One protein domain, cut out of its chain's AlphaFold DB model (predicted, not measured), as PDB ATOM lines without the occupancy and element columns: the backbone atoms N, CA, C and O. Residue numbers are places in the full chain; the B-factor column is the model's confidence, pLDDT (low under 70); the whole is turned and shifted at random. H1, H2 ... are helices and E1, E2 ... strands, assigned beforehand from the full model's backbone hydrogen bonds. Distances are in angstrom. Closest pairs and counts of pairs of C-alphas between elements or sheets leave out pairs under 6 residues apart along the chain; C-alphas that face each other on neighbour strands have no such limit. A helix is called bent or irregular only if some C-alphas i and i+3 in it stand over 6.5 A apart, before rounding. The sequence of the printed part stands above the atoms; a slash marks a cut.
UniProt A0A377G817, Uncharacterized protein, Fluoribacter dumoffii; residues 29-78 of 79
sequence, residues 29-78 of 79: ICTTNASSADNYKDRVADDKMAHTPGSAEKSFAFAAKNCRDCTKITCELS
ATOM      1  N   ILE A  29     151.282 238.042 199.666       83.69
ATOM      2  CA  ILE A  29     150.832 238.608 198.400       83.69
ATOM      3  C   ILE A  29     149.519 237.922 198.060       83.69
ATOM      4  O   ILE A  29     149.445 236.697 198.026       83.69
ATOM      5  N   CYS A  30     148.478 238.712 197.822       82.81
ATOM      6  CA  CYS A  30     147.207 238.196 197.341       82.81
ATOM      7  C   CYS A  30     147.011 238.626 195.892       82.81
ATOM      8  O   CYS A  30     147.236 239.783 195.555       82.81
ATOM      9  N   THR A  31     146.577 237.700 195.049       78.94
ATOM     10  CA  THR A  31     146.225 237.907 193.645       78.94
ATOM     11  C   THR A  31     144.780 237.481 193.420       78.94
ATOM     12  O   THR A  31     144.204 236.731 194.216       78.94
ATOM     13  N   THR A  32     144.155 237.968 192.352       76.62
ATOM     14  CA  THR A  32     142.811 237.529 191.969       76.62
ATOM     15  C   THR A  32     142.861 236.699 190.692       76.62
ATOM     16  O   THR A  32     143.747 236.878 189.863       76.62
ATOM     17  N   ASN A  33     141.915 235.773 190.520       66.69
ATOM     18  CA  ASN A  33     141.723 235.057 189.253       66.69
ATOM     19  C   ASN A  33     140.882 235.870 188.253       66.69
ATOM     20  O   ASN A  33     140.163 235.289 187.446       66.69
ATOM     21  N   ALA A  34     140.896 237.204 188.312       59.06
ATOM     22  CA  ALA A  34     140.316 237.963 187.216       59.06
ATOM     23  C   ALA A  34     141.045 237.538 185.926       59.06
ATOM     24  O   ALA A  34     142.275 237.451 185.908       59.06
ATOM     25  N   SER A  35     140.294 237.209 184.864       56.06
ATOM     26  CA  SER A  35     140.856 237.167 183.507       56.06
ATOM     27  C   SER A  35     141.732 238.403 183.362       56.06
ATOM     28  O   SER A  35     141.248 239.481 183.709       56.06
ATOM     29  N   SER A  36     142.994 238.239 182.940       56.91
ATOM     30  CA  SER A  36     143.954 239.336 182.765       56.91
ATOM     31  C   SER A  36     143.213 240.560 182.262       56.91
ATOM     32  O   SER A  36     142.639 240.506 181.173       56.91
ATOM     33  N   ALA A  37     143.110 241.584 183.105       55.81
ATOM     34  CA  ALA A  37     142.091 242.583 182.876       55.81
ATOM     35  C   ALA A  37     142.324 243.284 181.532       55.81
ATOM     36  O   ALA A  37     143.438 243.720 181.230       55.81
ATOM     37  N   ASP A  38     141.278 243.388 180.713       58.75
ATOM     38  CA  ASP A  38     141.386 243.987 179.375       58.75
ATOM     39  C   ASP A  38     141.700 245.487 179.439       58.75
ATOM     40  O   ASP A  38     142.186 246.082 178.474       58.75
ATOM     41  N   ASN A  39     141.454 246.121 180.589       62.41
ATOM     42  CA  ASN A  39     141.759 247.524 180.805       62.41
ATOM     43  C   ASN A  39     143.074 247.711 181.590       62.41
ATOM     44  O   ASN A  39     143.433 246.967 182.501       62.41
ATOM     45  N   TYR A  40     143.817 248.755 181.219       67.94
ATOM     46  CA  TYR A  40     145.131 249.068 181.787       67.94
ATOM     47  C   TYR A  40     145.098 249.335 183.301       67.94
ATOM     48  O   TYR A  40     146.064 249.039 184.000       67.94
ATOM     49  N   LYS A  41     143.999 249.896 183.820       66.19
ATOM     50  CA  LYS A  41     143.891 250.279 185.235       66.19
ATOM     51  C   LYS A  41     143.864 249.058 186.148       66.19
ATOM     52  O   LYS A  41     144.563 249.052 187.158       66.19
ATOM     53  N   ASP A  42     143.131 248.034 185.747       65.19
ATOM     54  CA  ASP A  42     142.993 246.797 186.503       65.19
ATOM     55  C   ASP A  42     144.287 245.968 186.417       65.19
ATOM     56  O   ASP A  42     144.751 245.460 187.431       65.19
ATOM     57  N   ARG A  43     144.988 245.975 185.269       68.25
ATOM     58  CA  ARG A  43     146.334 245.368 185.158       68.25
ATOM     59  C   ARG A  43     147.368 246.020 186.070       68.25
ATOM     60  O   ARG A  43     148.215 245.330 186.627       68.25
ATOM     61  N   VAL A  44     147.335 247.346 186.210       74.19
ATOM     62  CA  VAL A  44     148.234 248.069 187.126       74.19
ATOM     63  C   VAL A  44     147.876 247.779 188.584       74.19
ATOM     64  O   VAL A  44     148.768 247.738 189.430       74.19
ATOM     65  N   ALA A  45     146.592 247.590 188.895       69.56
ATOM     66  CA  ALA A  45     146.178 247.150 190.219       69.56
ATOM     67  C   ALA A  45     146.717 245.744 190.506       69.56
ATOM     68  O   ALA A  45     147.411 245.587 191.505       69.56
ATOM     69  N   ASP A  46     146.510 244.784 189.599       68.88
ATOM     70  CA  ASP A  46     147.026 243.410 189.692       68.88
ATOM     71  C   ASP A  46     148.549 243.369 189.880       68.88
ATOM     72  O   ASP A  46     149.046 242.716 190.800       68.88
ATOM     73  N   ASP A  47     149.289 244.131 189.069       74.38
ATOM     74  CA  ASP A  47     150.749 244.233 189.158       74.38
ATOM     75  C   ASP A  47     151.200 244.831 190.498       74.38
ATOM     76  O   ASP A  47     152.118 244.321 191.142       74.38
ATOM     77  N   LYS A  48     150.498 245.858 190.996       74.38
ATOM     78  CA  LYS A  48     150.747 246.383 192.343       74.38
ATOM     79  C   LYS A  48     150.450 245.350 193.422       74.38
ATOM     80  O   LYS A  48     151.182 245.328 194.408       74.38
ATOM     81  N   MET A  49     149.417 244.517 193.277       70.81
ATOM     82  CA  MET A  49     149.117 243.495 194.289       70.81
ATOM     83  C   MET A  49     150.209 242.429 194.315       70.81
ATOM     84  O   MET A  49     150.651 242.048 195.393       70.81
ATOM     85  N   ALA A  50     150.693 242.019 193.139       71.06
ATOM     86  CA  ALA A  50     151.771 241.047 192.990       71.06
ATOM     87  C   ALA A  50     153.123 241.531 193.549       71.06
ATOM     88  O   ALA A  50     153.958 240.705 193.902       71.06
ATOM     89  N   HIS A  51     153.340 242.846 193.662       77.56
ATOM     90  CA  HIS A  51     154.604 243.425 194.138       77.56
ATOM     91  C   HIS A  51     154.508 244.121 195.504       77.56
ATOM     92  O   HIS A  51     155.511 244.650 195.985       77.56
ATOM     93  N   THR A  52     153.333 244.137 196.140       75.69
ATOM     94  CA  THR A  52     153.140 244.773 197.454       75.69
ATOM     95  C   THR A  52     152.874 243.714 198.522       75.69
ATOM     96  O   THR A  52     151.713 243.432 198.832       75.69
ATOM     97  N   PRO A  53     153.926 243.123 199.114       78.50
ATOM     98  CA  PRO A  53     153.766 242.242 200.258       78.50
ATOM     99  C   PRO A  53     153.258 243.012 201.484       78.50
ATOM    100  O   PRO A  53     153.648 244.153 201.745       78.50
ATOM    101  N   GLY A  54     152.404 242.370 202.273       79.50
ATOM    102  CA  GLY A  54     151.905 242.909 203.536       79.50
ATOM    103  C   GLY A  54     151.277 241.828 204.405       79.50
ATOM    104  O   GLY A  54     151.203 240.674 204.008       79.50
ATOM    105  N   SER A  55     150.798 242.179 205.599       84.44
ATOM    106  CA  SER A  55     150.038 241.235 206.435       84.44
ATOM    107  C   SER A  55     148.864 240.634 205.656       84.44
ATOM    108  O   SER A  55     148.242 241.360 204.874       84.44
ATOM    109  N   ALA A  56     148.488 239.389 205.954       80.94
ATOM    110  CA  ALA A  56     147.422 238.665 205.256       80.94
ATOM    111  C   ALA A  56     146.137 239.493 205.089       80.94
ATOM    112  O   ALA A  56     145.567 239.554 204.004       80.94
ATOM    113  N   GLU A  57     145.723 240.204 206.140       84.00
ATOM    114  CA  GLU A  57     144.538 241.068 206.125       84.00
ATOM    115  C   GLU A  57     144.651 242.221 205.117       84.00
ATOM    116  O   GLU A  57     143.723 242.472 204.353       84.00
ATOM    117  N   LYS A  58     145.795 242.913 205.079       84.06
ATOM    118  CA  LYS A  58     146.024 244.037 204.159       84.06
ATOM    119  C   LYS A  58     146.062 243.566 202.712       84.06
ATOM    120  O   LYS A  58     145.430 244.190 201.862       84.06
ATOM    121  N   SER A  59     146.767 242.472 202.452       82.25
ATOM    122  CA  SER A  59     146.891 241.904 201.112       82.25
ATOM    123  C   SER A  59     145.540 241.388 200.616       82.25
ATOM    124  O   SER A  59     145.143 241.678 199.490       82.25
ATOM    125  N   PHE A  60     144.768 240.730 201.485       84.00
ATOM    126  CA  PHE A  60     143.412 240.291 201.167       84.00
ATOM    127  C   PHE A  60     142.460 241.470 200.943       84.00
ATOM    128  O   PHE A  60     141.734 241.485 199.956       84.00
ATOM    129  N   ALA A  61     142.472 242.487 201.810       85.50
ATOM    130  CA  ALA A  61     141.616 243.664 201.665       85.50
ATOM    131  C   ALA A  61     141.927 244.444 200.380       85.50
ATOM    132  O   ALA A  61     141.019 244.971 199.738       85.50
ATOM    133  N   PHE A  62     143.201 244.515 199.990       82.31
ATOM    134  CA  PHE A  62     143.604 245.109 198.722       82.31
ATOM    135  C   PHE A  62     143.098 244.288 197.532       82.31
ATOM    136  O   PHE A  62     142.496 244.856 196.624       82.31
ATOM    137  N   ALA A  63     143.244 242.962 197.578       81.56
ATOM    138  CA  ALA A  63     142.712 242.071 196.554       81.56
ATOM    139  C   ALA A  63     141.192 242.163 196.424       81.56
ATOM    140  O   ALA A  63     140.678 242.359 195.329       81.56
ATOM    141  N   ALA A  64     140.470 242.119 197.542       81.81
ATOM    142  CA  ALA A  64     139.018 242.227 197.573       81.81
ATOM    143  C   ALA A  64     138.517 243.570 197.021       81.81
ATOM    144  O   ALA A  64     137.525 243.599 196.302       81.81
ATOM    145  N   LYS A  65     139.215 244.683 197.296       82.44
ATOM    146  CA  LYS A  65     138.859 246.005 196.749       82.44
ATOM    147  C   LYS A  65     138.981 246.088 195.232       82.44
ATOM    148  O   LYS A  65     138.210 246.812 194.612       82.44
ATOM    149  N   ASN A  66     139.959 245.395 194.658       76.62
ATOM    150  CA  ASN A  66     140.184 245.379 193.213       76.62
ATOM    151  C   ASN A  66     139.471 244.201 192.529       76.62
ATOM    152  O   ASN A  66     139.503 244.079 191.309       76.62
ATOM    153  N   CYS A  67     138.781 243.355 193.298       72.81
ATOM    154  CA  CYS A  67     138.092 242.195 192.772       72.81
ATOM    155  C   CYS A  67     136.661 242.533 192.347       72.81
ATOM    156  O   CYS A  67     135.730 242.459 193.148       72.81
ATOM    157  N   ARG A  68     136.482 242.927 191.080       70.50
ATOM    158  CA  ARG A  68     135.157 243.266 190.536       70.50
ATOM    159  C   ARG A  68     134.368 242.041 190.065       70.50
ATOM    160  O   ARG A  68     133.185 241.941 190.365       70.50
ATOM    161  N   ASP A  69     135.046 241.120 189.377       72.56
ATOM    162  CA  ASP A  69     134.451 239.940 188.722       72.56
ATOM    163  C   ASP A  69     135.170 238.626 189.077       72.56
ATOM    164  O   ASP A  69     134.967 237.591 188.443       72.56
ATOM    165  N   CYS A  70     136.049 238.636 190.078       72.06
ATOM    166  CA  CYS A  70     136.787 237.432 190.441       72.06
ATOM    167  C   CYS A  70     135.989 236.540 191.389       72.06
ATOM    168  O   CYS A  70     135.366 236.971 192.356       72.06
ATOM    169  N   THR A  71     136.069 235.244 191.118       77.75
ATOM    170  CA  THR A  71     135.463 234.177 191.921       77.75
ATOM    171  C   THR A  71     136.441 233.593 192.936       77.75
ATOM    172  O   THR A  71     136.054 232.818 193.810       77.75
ATOM    173  N   LYS A  72     137.726 233.952 192.818       78.25
ATOM    174  CA  LYS A  72     138.816 233.418 193.627       78.25
ATOM    175  C   LYS A  72     139.878 234.483 193.896       78.25
ATOM    176  O   LYS A  72     140.365 235.131 192.969       78.25
ATOM    177  N   ILE A  73     140.262 234.589 195.166       82.81
ATOM    178  CA  ILE A  73     141.451 235.302 195.641       82.81
ATOM    179  C   ILE A  73     142.447 234.240 196.109       82.81
ATOM    180  O   ILE A  73     142.081 233.337 196.862       82.81
ATOM    181  N   THR A  74     143.690 234.336 195.655       84.31
ATOM    182  CA  THR A  74     144.786 233.448 196.052       84.31
ATOM    183  C   THR A  74     145.782 234.269 196.854       84.31
ATOM    184  O   THR A  74     146.262 235.274 196.351       84.31
ATOM    185  N   CYS A  75     146.091 233.861 198.082       84.12
ATOM    186  CA  CYS A  75     147.093 234.519 198.916       84.12
ATOM    187  C   CYS A  75     148.247 233.559 199.188       84.12
ATOM    188  O   CYS A  75     148.024 232.444 199.657       84.12
ATOM    189  N   GLU A  76     149.466 234.006 198.919       85.50
ATOM    190  CA  GLU A  76     150.690 233.233 199.102       85.50
ATOM    191  C   GLU A  76     151.690 234.027 199.938       85.50
ATOM    192  O   GLU A  76     151.714 235.260 199.910       85.50
ATOM    193  N   LEU A  77     152.517 233.316 200.701       84.38
ATOM    194  CA  LEU A  77     153.635 233.928 201.405       84.38
ATOM    195  C   LEU A  77     154.670 234.396 200.379       84.38
ATOM    196  O   LEU A  77     155.260 233.590 199.658       84.38
ATOM    197  N   SER A  78     154.908 235.702 200.346       76.25
ATOM    198  CA  SER A  78     156.076 236.286 199.706       76.25
ATOM    199  C   SER A  78     157.299 235.897 200.520       76.25
ATOM    200  O   SER A  78     157.408 236.262 201.694       76.25
TER     201      SER A  78
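What this domain is: This is residues 29 to 78 of the 79 residues of an uncharacterized protein of Fluoribacter dumoffii (UniProt A0A377G817). Two helices, H1 and H2, lie side by side as a helical hairpin, and a small two-stranded ribbon made from the two ends of the printed part packs on it. Strand E1 is next to both helices, while E2 lies on the far side of E1 from H1 and reaches H2. The printed part has 50 residues, with two named strands and two named helices in the order E1, H1, H2, E2; the sheet has the order E1 - E2, antiparallel, and the class is mixed, helices and strands. The whole is compact, with a radius of gyration of the C-alphas of 9.8 A, and its rounded outline spans 28 by 20 by 15 A.

Where its parts are: E1 is residues 29 to 32, 10.3 A from first to last C-alpha, and begins at C-alpha 29 at (150.832, 238.608, 198.400). After residues 33 to 39 comes H1, residues 40 to 51, the longest helix by residues, 16.6 A from C-alpha 40 at (145.131, 249.068, 181.787) to C-alpha 51. H2 is residues 56 to 66, 15.6 A long. E2 is residues 73 to 77, 13.5 A long, and ends at C-alpha 77 at (153.635, 233.928, 201.405). Neither helix is bent.

How they stand to each other: E1 and E2 are antiparallel neighbours, with 160 degrees between their directions. The C-alphas of Cys 30 and Cys 75 face each other at 4.0 A, and N 29 and O 76 as well as N 74 and O 31 are within hydrogen-bond range, each pair at 2.8 A. E1 and H1 have 9 pairs of C-alphas within 8 A, the closest being those of Ile 29 and Ala 50 at 6.0 A. E1 and H2 also have 9 such pairs, the closest being those of Cys 30 and Ser 59 at 5.3 A. H1 and H2 form a helical hairpin: they touch, run opposite ways at a shallow tilt of 8 degrees, and their closest C-alphas are those of Ala 45 and Asn 66 at 6.9 A. The closest C-alphas of H2 and E2 are those of Ala 63 and Ile 73, 6.9 A apart. H1 and E2 are apart. In H1 and H2 every O i to N i+4 pair is within hydrogen-bond range.

The domain as a whole: The two C-alphas farthest apart are those of Asp 38 and Ser 55, at 28.5 A, while the first and last printed C-alphas, those of Ile 29 and Ser 78, are 5.9 A apart. The printed part has no cut. The link from H1 to H2 is tight, the links from E1 to H1 and from H2 to E2 are short, and no link is long. The mean pLDDT of the printed part is 75.0, and the model's confidence is low, under 70, at residues 33 to 43 and 45 to 46.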